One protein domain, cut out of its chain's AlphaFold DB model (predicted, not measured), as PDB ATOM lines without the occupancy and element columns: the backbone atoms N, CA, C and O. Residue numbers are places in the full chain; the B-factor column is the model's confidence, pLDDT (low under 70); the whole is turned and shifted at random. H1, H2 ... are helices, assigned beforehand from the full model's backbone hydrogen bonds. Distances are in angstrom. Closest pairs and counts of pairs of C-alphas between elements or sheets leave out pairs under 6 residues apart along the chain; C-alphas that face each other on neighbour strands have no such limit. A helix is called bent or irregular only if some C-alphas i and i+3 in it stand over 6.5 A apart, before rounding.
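This is residues 74 to 145 of the 156 residues of the protein "Hypothetical protein" of Symbiodinium sp. KB8 (UniProt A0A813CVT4). A long helix, H2, kinked sharply near residue 108, packs with residues 99 to 103 on a short helix, H1, and past the kink, with residues 110 to 114, on the first part of a third helix, H3. The rest of H3, residues 132 to 145, sticks out from this small body as a free arm and makes much of the length. The printed part has 72 residues with three named helices, in the order H1, H2, H3, and no named strand; the class is all helix. The whole is loose, with a radius of gyration of the C-alphas of 14.5 A, and elongated, spanning 48 by 25 by 20 A.

H2 is the longest helix by residues, with 22, from Asp 93 to Arg 114; it measures 26.7 A from first to last C-alpha and begins at C-alpha 93, (-40.405, -17.277, -7.970). It has a kink of 68 degrees near residue 108. H2 is irregular, but only just: C-alphas 105 and 108 are 6.7 A apart. H1, residues 74 to 84, measures 15.3 A and begins at C-alpha 74, (-37.637, -32.086, -22.088). H3, residues 125 to 145, measures 30.8 A and ends at C-alpha 145, (-49.096, -55.434, -31.336).

H2 touches H1 with its residues 99 to 103 alone; the closest C-alphas of the two are those of Tyr 76 and Leu 102, 6.2 A apart. The lines of H1 and H2 are about perpendicular at 71 degrees, only just past a steep tilt, and the line of H2 is a rough one. Beyond the kink, residues 110 to 114 of H2 touch residues 126 to 130 of H3, and the closest C-alphas are those of Leu 113 and Ser 126, 6.1 A apart. H2 and H3 run the same way at a steep tilt of 67 degrees. H1 and H3 are close but not clearly touching, with the C-alphas of Ala 77 and Phe 127 the closest at 6.7 A. They run opposite ways at a shallow tilt of 11 degrees. In H1 and H3 every O i to N i+4 pair is within hydrogen-bond range; in H2 13 of 18 are.

The two C-alphas farthest apart are those of Arg 91 and Met 145, at 48.1 A. Without residues 132 to 145, which stand free, the body of 58 residues spans 32 by 24 by 16 A. The printed part has no cut, and both links, H1 to H2 with 8 residues and H2 to H3 with 10, are short. The mean pLDDT of the printed part is 89.3, and residues 121 to 123, in the link from H2 to H3, are under 70.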
ATOM      1  N   GLY A  74     -38.316 -33.014 -21.189       93.81
ATOM      2  CA  GLY A  74     -37.637 -32.086 -22.088       93.81
ATOM      3  C   GLY A  74     -37.584 -30.667 -21.527       93.81
ATOM      4  O   GLY A  74     -36.519 -30.060 -21.515       93.81
ATOM      5  N   ILE A  75     -38.694 -30.147 -20.994       94.44
ATOM      6  CA  ILE A  75     -38.724 -28.811 -20.371       94.44
ATOM      7  C   ILE A  75     -37.794 -28.754 -19.152       94.44
ATOM      8  O   ILE A  75     -37.079 -27.771 -18.978       94.44
ATOM      9  N   TYR A  76     -37.753 -29.805 -18.334       93.25
ATOM     10  CA  TYR A  76     -36.861 -29.895 -17.174       93.25
ATOM     11  C   TYR A  76     -35.386 -29.878 -17.585       93.25
ATOM     12  O   TYR A  76     -34.584 -29.131 -17.021       93.25
ATOM     13  N   ALA A  77     -35.034 -30.652 -18.613       91.75
ATOM     14  CA  ALA A  77     -33.693 -30.654 -19.181       91.75
ATOM     15  C   ALA A  77     -33.318 -29.280 -19.753       91.75
ATOM     16  O   ALA A  77     -32.245 -28.755 -19.456       91.75
ATOM     17  N   LEU A  78     -34.230 -28.648 -20.495       92.56
ATOM     18  CA  LEU A  78     -34.038 -27.294 -21.010       92.56
ATOM     19  C   LEU A  78     -33.828 -26.286 -19.874       92.56
ATOM     20  O   LEU A  78     -32.884 -25.507 -19.944       92.56
ATOM     21  N   MET A  79     -34.631 -26.325 -18.805       91.31
ATOM     22  CA  MET A  79     -34.441 -25.478 -17.617       91.31
ATOM     23  C   MET A  79     -33.052 -25.669 -17.000       91.31
ATOM     24  O   MET A  79     -32.397 -24.684 -16.659       91.31
ATOM     25  N   SER A  80     -32.562 -26.912 -16.920       87.25
ATOM     26  CA  SER A  80     -31.218 -27.198 -16.406       87.25
ATOM     27  C   SER A  80     -30.112 -26.555 -17.254       87.25
ATOM     28  O   SER A  80     -29.178 -25.973 -16.702       87.25
ATOM     29  N   TRP A  81     -30.245 -26.565 -18.586       89.69
ATOM     30  CA  TRP A  81     -29.290 -25.920 -19.491       89.69
ATOM     31  C   TRP A  81     -29.383 -24.402 -19.454       89.69
ATOM     32  O   TRP A  81     -28.361 -23.722 -19.420       89.69
ATOM     33  N   LEU A  82     -30.602 -23.864 -19.428       91.38
ATOM     34  CA  LEU A  82     -30.818 -22.427 -19.314       91.38
ATOM     35  C   LEU A  82     -30.192 -21.883 -18.026       91.38
ATOM     36  O   LEU A  82     -29.592 -20.811 -18.047       91.38
ATOM     37  N   TYR A  83     -30.295 -22.626 -16.922       89.88
ATOM     38  CA  TYR A  83     -29.637 -22.276 -15.668       89.88
ATOM     39  C   TYR A  83     -28.110 -22.409 -15.765       89.88
ATOM     40  O   TYR A  83     -27.391 -21.481 -15.398       89.88
ATOM     41  N   ALA A  84     -27.602 -23.518 -16.317       87.44
ATOM     42  CA  ALA A  84     -26.165 -23.761 -16.460       87.44
ATOM     43  C   ALA A  84     -25.454 -22.710 -17.334       87.44
ATOM     44  O   ALA A  84     -24.317 -22.340 -17.052       87.44
ATOM     45  N   PHE A  85     -26.127 -22.193 -18.366       91.12
ATOM     46  CA  PHE A  85     -25.616 -21.121 -19.226       91.12
ATOM     47  C   PHE A  85     -25.918 -19.707 -18.708       91.12
ATOM     48  O   PHE A  85     -25.616 -18.732 -19.395       91.12
ATOM     49  N   GLY A  86     -26.513 -19.569 -17.520       90.75
ATOM     50  CA  GLY A  86     -26.836 -18.270 -16.926       90.75
ATOM     51  C   GLY A  86     -27.912 -17.478 -17.679       90.75
ATOM     52  O   GLY A  86     -27.985 -16.261 -17.533       90.75
ATOM     53  N   ILE A  87     -28.738 -18.146 -18.492       93.62
ATOM     54  CA  ILE A  87     -29.832 -17.523 -19.254       93.62
ATOM     55  C   ILE A  87     -31.026 -17.228 -18.336       93.62
ATOM     56  O   ILE A  87     -31.712 -16.222 -18.515       93.62
ATOM     57  N   ILE A  88     -31.278 -18.095 -17.350       92.38
ATOM     58  CA  ILE A  88     -32.341 -17.924 -16.350       92.38
ATOM     59  C   ILE A  88     -31.777 -17.975 -14.930       92.38
ATOM     60  O   ILE A  88     -30.811 -18.686 -14.655       92.38
ATOM     61  N   ASP A  89     -32.422 -17.249 -14.019       92.88
ATOM     62  CA  ASP A  89     -32.060 -17.190 -12.601       92.88
ATOM     63  C   ASP A  89     -33.145 -17.870 -11.745       92.88
ATOM     64  O   ASP A  89     -34.337 -17.570 -11.866       92.88
ATOM     65  N   MET A  90     -32.732 -18.776 -10.853       91.00
ATOM     66  CA  MET A  90     -33.623 -19.460  -9.906       91.00
ATOM     67  C   MET A  90     -34.160 -18.548  -8.801       91.00
ATOM     68  O   MET A  90     -35.077 -18.932  -8.081       91.00
ATOM     69  N   ARG A  91     -33.638 -17.325  -8.675       93.19
ATOM     70  CA  ARG A  91     -34.171 -16.306  -7.761       93.19
ATOM     71  C   ARG A  91     -35.559 -15.805  -8.163       93.19
ATOM     72  O   ARG A  91     -36.204 -15.131  -7.367       93.19
ATOM     73  N   ASN A  92     -36.015 -16.093  -9.381       93.50
ATOM     74  CA  ASN A  92     -37.372 -15.780  -9.804       93.50
ATOM     75  C   ASN A  92     -38.357 -16.844  -9.293       93.50
ATOM     76  O   ASN A  92     -38.247 -18.021  -9.644       93.50
ATOM     77  N   ASP A  93     -39.368 -16.408  -8.537       94.19
ATOM     78  CA  ASP A  93     -40.405 -17.277  -7.970       94.19
ATOM     79  C   ASP A  93     -41.089 -18.176  -9.008       94.19
ATOM     80  O   ASP A  93     -41.439 -19.315  -8.704       94.19
ATOM     81  N   ILE A  94     -41.297 -17.684 -10.233       94.31
ATOM     82  CA  ILE A  94     -41.943 -18.454 -11.305       94.31
ATOM     83  C   ILE A  94     -41.040 -19.610 -11.732       94.31
ATOM     84  O   ILE A  94     -41.493 -20.752 -11.793       94.31
ATOM     85  N   VAL A  95     -39.759 -19.329 -11.980       93.75
ATOM     86  CA  VAL A  95     -38.775 -20.335 -12.405       93.75
ATOM     87  C   VAL A  95     -38.617 -21.399 -11.324       93.75
ATOM     88  O   VAL A  95     -38.685 -22.587 -11.625       93.75
ATOM     89  N   MET A  96     -38.495 -20.986 -10.060       94.81
ATOM     90  CA  MET A  96     -38.381 -21.904  -8.927       94.81
ATOM     91  C   MET A  96     -39.613 -22.809  -8.784       94.81
ATOM     92  O   MET A  96     -39.471 -24.015  -8.583       94.81
ATOM     93  N   LYS A  97     -40.827 -22.259  -8.923       95.44
ATOM     94  CA  LYS A  97     -42.073 -23.042  -8.849       95.44
ATOM     95  C   LYS A  97     -42.195 -24.040  -9.994       95.44
ATOM     96  O   LYS A  97     -42.552 -25.190  -9.752       95.44
ATOM     97  N   VAL A  98     -41.893 -23.616 -11.222       94.75
ATOM     98  CA  VAL A  98     -41.909 -24.497 -12.398       94.75
ATOM     99  C   VAL A  98     -40.878 -25.608 -12.222       94.75
ATOM    100  O   VAL A  98     -41.235 -26.779 -12.308       94.75
ATOM    101  N   GLN A  99     -39.633 -25.263 -11.887       94.06
ATOM    102  CA  GLN A  99     -38.573 -26.244 -11.675       94.06
ATOM    103  C   GLN A  99     -38.938 -27.244 -10.573       94.06
ATOM    104  O   GLN A  99     -38.762 -28.440 -10.776       94.06
ATOM    105  N   GLY A 100     -39.487 -26.780  -9.446       94.69
ATOM    106  CA  GLY A 100     -39.917 -27.647  -8.347       94.69
ATOM    107  C   GLY A 100     -41.087 -28.565  -8.715       94.69
ATOM    108  O   GLY A 100     -41.104 -29.736  -8.336       94.69
ATOM    109  N   ALA A 101     -42.055 -28.070  -9.494       95.06
ATOM    110  CA  ALA A 101     -43.153 -28.895  -9.990       95.06
ATOM    111  C   ALA A 101     -42.634 -29.997 -10.926       95.06
ATOM    112  O   ALA A 101     -42.984 -31.165 -10.761       95.06
ATOM    113  N   LEU A 102     -41.751 -29.648 -11.864       93.81
ATOM    114  CA  LEU A 102     -41.162 -30.601 -12.800       93.81
ATOM    115  C   LEU A 102     -40.282 -31.625 -12.074       93.81
ATOM    116  O   LEU A 102     -40.436 -32.826 -12.291       93.81
ATOM    117  N   SER A 103     -39.413 -31.173 -11.169       93.44
ATOM    118  CA  SER A 103     -38.506 -32.042 -10.418       93.44
ATOM    119  C   SER A 103     -39.268 -33.057  -9.559       93.44
ATOM    120  O   SER A 103     -38.881 -34.221  -9.514       93.44
ATOM    121  N   SER A 104     -40.410 -32.671  -8.974       94.12
ATOM    122  CA  SER A 104     -41.248 -33.580  -8.175       94.12
ATOM    123  C   SER A 104     -41.772 -34.793  -8.954       94.12
ATOM    124  O   SER A 104     -41.928 -35.872  -8.383       94.12
ATOM    125  N   VAL A 105     -42.012 -34.630 -10.258       93.81
ATOM    126  CA  VAL A 105     -42.505 -35.695 -11.143       93.81
ATOM    127  C   VAL A 105     -41.346 -36.464 -11.778       93.81
ATOM    128  O   VAL A 105     -41.429 -37.674 -11.975       93.81
ATOM    129  N   ILE A 106     -40.263 -35.765 -12.109       93.94
ATOM    130  CA  ILE A 106     -39.192 -36.287 -12.958       93.94
ATOM    131  C   ILE A 106     -38.084 -36.957 -12.139       93.94
ATOM    132  O   ILE A 106     -37.639 -38.047 -12.501       93.94
ATOM    133  N   ASP A 107     -37.659 -36.362 -11.021       91.44
ATOM    134  CA  ASP A 107     -36.538 -36.868 -10.217       91.44
ATOM    135  C   ASP A 107     -36.733 -38.307  -9.701       91.44
ATOM    136  O   ASP A 107     -35.755 -39.057  -9.723       91.44
ATOM    137  N   PRO A 108     -37.936 -38.770  -9.294       91.88
ATOM    138  CA  PRO A 108     -38.130 -40.165  -8.881       91.88
ATOM    139  C   PRO A 108     -37.750 -41.180  -9.969       91.88
ATOM    140  O   PRO A 108     -37.271 -42.268  -9.659       91.88
ATOM    141  N   VAL A 109     -37.933 -40.811 -11.240       91.81
ATOM    142  CA  VAL A 109     -37.609 -41.647 -12.404       91.81
ATOM    143  C   VAL A 109     -36.152 -41.457 -12.835       91.81
ATOM    144  O   VAL A 109     -35.504 -42.401 -13.283       91.81
ATOM    145  N   LEU A 110     -35.616 -40.244 -12.681       88.12
ATOM    146  CA  LEU A 110     -34.273 -39.878 -13.135       88.12
ATOM    147  C   LEU A 110     -33.163 -40.246 -12.139       88.12
ATOM    148  O   LEU A 110     -32.056 -40.579 -12.558       88.12
ATOM    149  N   ASN A 111     -33.437 -40.230 -10.832       88.38
ATOM    150  CA  ASN A 111     -32.453 -40.516  -9.782       88.38
ATOM    151  C   ASN A 111     -31.813 -41.914  -9.887       88.38
ATOM    152  O   ASN A 111     -30.593 -42.002  -9.736       88.38
ATOM    153  N   PRO A 112     -32.560 -42.995 -10.195       87.00
ATOM    154  CA  PRO A 112     -31.961 -44.306 -10.450       87.00
ATOM    155  C   PRO A 112     -31.031 -44.329 -11.668       87.00
ATOM    156  O   PRO A 112     -30.076 -45.094 -11.694       87.00
ATOM    157  N   LEU A 113     -31.284 -43.495 -12.681       86.25
ATOM    158  CA  LEU A 113     -30.390 -43.373 -13.835       86.25
ATOM    159  C   LEU A 113     -29.128 -42.581 -13.475       86.25
ATOM    160  O   LEU A 113     -28.022 -42.971 -13.848       86.25
ATOM    161  N   ARG A 114     -29.282 -41.503 -12.698       84.75
ATOM    162  CA  ARG A 114     -28.177 -40.654 -12.225       84.75
ATOM    163  C   ARG A 114     -27.191 -41.385 -11.315       84.75
ATOM    164  O   ARG A 114     -26.037 -40.984 -11.241       84.75
ATOM    165  N   SER A 115     -27.610 -42.440 -10.617       85.38
ATOM    166  CA  SER A 115     -26.692 -43.245  -9.799       85.38
ATOM    167  C   SER A 115     -25.792 -44.163 -10.632       85.38
ATOM    168  O   SER A 115     -24.726 -44.557 -10.164       85.38
ATOM    169  N   VAL A 116     -26.201 -44.490 -11.860       87.50
ATOM    170  CA  VAL A 116     -25.443 -45.345 -12.786       87.50
ATOM    171  C   VAL A 116     -24.554 -44.512 -13.711       87.50
ATOM    172  O   VAL A 116     -23.458 -44.943 -14.064       87.50
ATOM    173  N   ILE A 117     -25.014 -43.323 -14.106       81.56
ATOM    174  CA  ILE A 117     -24.351 -42.474 -15.100       81.56
ATOM    175  C   ILE A 117     -23.611 -41.329 -14.391       81.56
ATOM    176  O   ILE A 117     -24.258 -40.470 -13.793       81.56
ATOM    177  N   PRO A 118     -22.270 -41.255 -14.482       75.50
ATOM    178  CA  PRO A 118     -21.522 -40.120 -13.958       75.50
ATOM    179  C   PRO A 118     -21.939 -38.815 -14.659       75.50
ATOM    180  O   PRO A 118     -22.101 -38.812 -15.883       75.50
ATOM    181  N   PRO A 119     -22.063 -37.689 -13.935       73.38
ATOM    182  CA  PRO A 119     -22.340 -36.402 -14.562       73.38
ATOM    183  C   PRO A 119     -21.170 -35.999 -15.474       73.38
ATOM    184  O   PRO A 119     -20.029 -35.896 -15.022       73.38
ATOM    185  N   LEU A 120     -21.441 -35.749 -16.759       74.94
ATOM    186  CA  LEU A 120     -20.429 -35.301 -17.722       74.94
ATOM    187  C   LEU A 120     -20.531 -33.785 -17.919       74.94
ATOM    188  O   LEU A 120     -21.423 -33.292 -18.600       74.94
ATOM    189  N   GLY A 121     -19.603 -33.034 -17.319       62.94
ATOM    190  CA  GLY A 121     -19.375 -31.622 -17.659       62.94
ATOM    191  C   GLY A 121     -20.546 -30.667 -17.397       62.94
ATOM    192  O   GLY A 121     -20.698 -29.693 -18.125       62.94
ATOM    193  N   GLY A 122     -21.391 -30.942 -16.397       65.00
ATOM    194  CA  GLY A 122     -22.576 -30.121 -16.101       65.00
ATOM    195  C   GLY A 122     -23.750 -30.331 -17.068       65.00
ATOM    196  O   GLY A 122     -24.763 -29.648 -16.951       65.00
ATOM    197  N   PHE A 123     -23.633 -31.284 -17.996       65.31
ATOM    198  CA  PHE A 123     -24.676 -31.676 -18.936       65.31
ATOM    199  C   PHE A 123     -25.365 -32.957 -18.439       65.31
ATOM    200  O   PHE A 123     -24.715 -33.983 -18.226       65.31
ATOM    201  N   ASP A 124     -26.684 -32.908 -18.232       72.19
ATOM    202  CA  ASP A 124     -27.446 -34.070 -17.764       72.19
ATOM    203  C   ASP A 124     -27.692 -35.044 -18.931       72.19
ATOM    204  O   ASP A 124     -28.659 -34.928 -19.666       72.19
ATOM    205  N   ILE A 125     -26.809 -36.020 -19.150       80.38
ATOM    206  CA  ILE A 125     -27.016 -37.058 -20.186       80.38
ATOM    207  C   ILE A 125     -28.175 -37.994 -19.813       80.38
ATOM    208  O   ILE A 125     -28.799 -38.618 -20.676       80.38
ATOM    209  N   SER A 126     -28.497 -38.079 -18.524       84.00
ATOM    210  CA  SER A 126     -29.473 -39.021 -17.984       84.00
ATOM    211  C   SER A 126     -30.866 -38.803 -18.579       84.00
ATOM    212  O   SER A 126     -31.557 -39.780 -18.870       84.00
ATOM    213  N   PHE A 127     -31.274 -37.552 -18.838       85.44
ATOM    214  CA  PHE A 127     -32.576 -37.292 -19.463       85.44
ATOM    215  C   PHE A 127     -32.631 -37.796 -20.916       85.44
ATOM    216  O   PHE A 127     -33.674 -38.291 -21.334       85.44
ATOM    217  N   MET A 128     -31.533 -37.703 -21.684       90.50
ATOM    218  CA  MET A 128     -31.497 -38.187 -23.071       90.50
ATOM    219  C   MET A 128     -31.663 -39.703 -23.118       90.50
ATOM    220  O   MET A 128     -32.408 -40.226 -23.945       90.50
ATOM    221  N   ILE A 129     -30.995 -40.404 -22.200       91.06
ATOM    222  CA  ILE A 129     -31.110 -41.858 -22.076       91.06
ATOM    223  C   ILE A 129     -32.536 -42.236 -21.675       91.06
ATOM    224  O   ILE A 129     -33.123 -43.113 -22.303       91.06
ATOM    225  N   LEU A 130     -33.123 -41.550 -20.689       92.19
ATOM    226  CA  LEU A 130     -34.507 -41.801 -20.285       92.19
ATOM    227  C   LEU A 130     -35.489 -41.577 -21.442       92.19
ATOM    228  O   LEU A 130     -36.357 -42.415 -21.679       92.19
ATOM    229  N   TRP A 131     -35.328 -40.482 -22.188       94.31
ATOM    230  CA  TRP A 131     -36.138 -40.195 -23.370       94.31
ATOM    231  C   TRP A 131     -36.047 -41.330 -24.389       94.31
ATOM    232  O   TRP A 131     -37.071 -41.828 -24.855       94.31
ATOM    233  N   PHE A 132     -34.826 -41.765 -24.710       94.19
ATOM    234  CA  PHE A 132     -34.592 -42.842 -25.664       94.19
ATOM    235  C   PHE A 132     -35.215 -44.163 -25.206       94.19
ATOM    236  O   PHE A 132     -35.875 -44.835 -25.990       94.19
ATOM    237  N   VAL A 133     -35.070 -44.523 -23.929       94.94
ATOM    238  CA  VAL A 133     -35.679 -45.737 -23.366       94.94
ATOM    239  C   VAL A 133     -37.201 -45.708 -23.502       94.94
ATOM    240  O   VAL A 133     -37.792 -46.714 -23.892       94.94
ATOM    241  N   ILE A 134     -37.836 -44.564 -23.232       95.19
ATOM    242  CA  ILE A 134     -39.287 -44.410 -23.400       95.19
ATOM    243  C   ILE A 134     -39.683 -44.568 -24.872       95.19
ATOM    244  O   ILE A 134     -40.636 -45.285 -25.169       95.19
ATOM    245  N   GLU A 135     -38.948 -43.940 -25.792       95.19
ATOM    246  CA  GLU A 135     -39.208 -44.040 -27.233       95.19
ATOM    247  C   GLU A 135     -39.116 -45.494 -27.715       95.19
ATOM    248  O   GLU A 135     -40.029 -46.003 -28.368       95.19
ATOM    249  N   GLN A 136     -38.058 -46.203 -27.312       97.06
ATOM    250  CA  GLN A 136     -37.875 -47.611 -27.650       97.06
ATOM    251  C   GLN A 136     -38.968 -48.495 -27.044       97.06
ATOM    252  O   GLN A 136     -39.410 -49.441 -27.695       97.06
ATOM    253  N   ALA A 137     -39.441 -48.190 -25.834       95.25
ATOM    254  CA  ALA A 137     -40.541 -48.919 -25.210       95.25
ATOM    255  C   ALA A 137     -41.864 -48.727 -25.973       95.25
ATOM    256  O   ALA A 137     -42.566 -49.705 -26.233       95.25
ATOM    257  N   GLN A 138     -42.186 -47.495 -26.383       95.38
ATOM    258  CA  GLN A 138     -43.382 -47.200 -27.180       95.38
ATOM    259  C   GLN A 138     -43.314 -47.869 -28.558       95.38
ATOM    260  O   GLN A 138     -44.268 -48.530 -28.973       95.38
ATOM    261  N   ALA A 139     -42.169 -47.770 -29.239       93.25
ATOM    262  CA  ALA A 139     -41.955 -48.407 -30.535       93.25
ATOM    263  C   ALA A 139     -42.061 -49.940 -30.444       93.25
ATOM    264  O   ALA A 139     -42.711 -50.573 -31.284       93.25
ATOM    265  N   ALA A 140     -41.475 -50.545 -29.406       93.50
ATOM    266  CA  ALA A 140     -41.563 -51.983 -29.170       93.50
ATOM    267  C   ALA A 140     -43.007 -52.432 -28.903       93.50
ATOM    268  O   ALA A 140     -43.444 -53.417 -29.495       93.50
ATOM    269  N   ALA A 141     -43.766 -51.703 -28.078       92.06
ATOM    270  CA  ALA A 141     -45.166 -52.022 -27.791       92.06
ATOM    271  C   ALA A 141     -46.021 -52.044 -29.069       92.06
ATOM    272  O   ALA A 141     -46.764 -52.994 -29.312       92.06
ATOM    273  N   VAL A 142     -45.849 -51.033 -29.925       89.38
ATOM    274  CA  VAL A 142     -46.530 -50.946 -31.221       89.38
ATOM    275  C   VAL A 142     -46.112 -52.092 -32.148       89.38
ATOM    276  O   VAL A 142     -46.963 -52.742 -32.754       89.38
ATOM    277  N   THR A 143     -44.815 -52.392 -32.219       89.25
ATOM    278  CA  THR A 143     -44.287 -53.485 -33.051       89.25
ATOM    279  C   THR A 143     -44.831 -54.847 -32.620       89.25
ATOM    280  O   THR A 143     -45.240 -55.637 -33.466       89.25
ATOM    281  N   ILE A 144     -44.878 -55.123 -31.315       88.44
ATOM    282  CA  ILE A 144     -45.418 -56.377 -30.770       88.44
ATOM    283  C   ILE A 144     -46.900 -56.523 -31.127       88.44
ATOM    284  O   ILE A 144     -47.330 -57.598 -31.537       88.44
ATOM    285  N   MET A 145     -47.670 -55.443 -31.019       84.56
ATOM    286  CA  MET A 145     -49.096 -55.434 -31.336       84.56
ATOM    287  C   MET A 145     -49.368 -55.679 -32.829       84.56
ATOM    288  O   MET A 145     -50.159 -56.559 -33.167       84.56
TER     289      MET A 145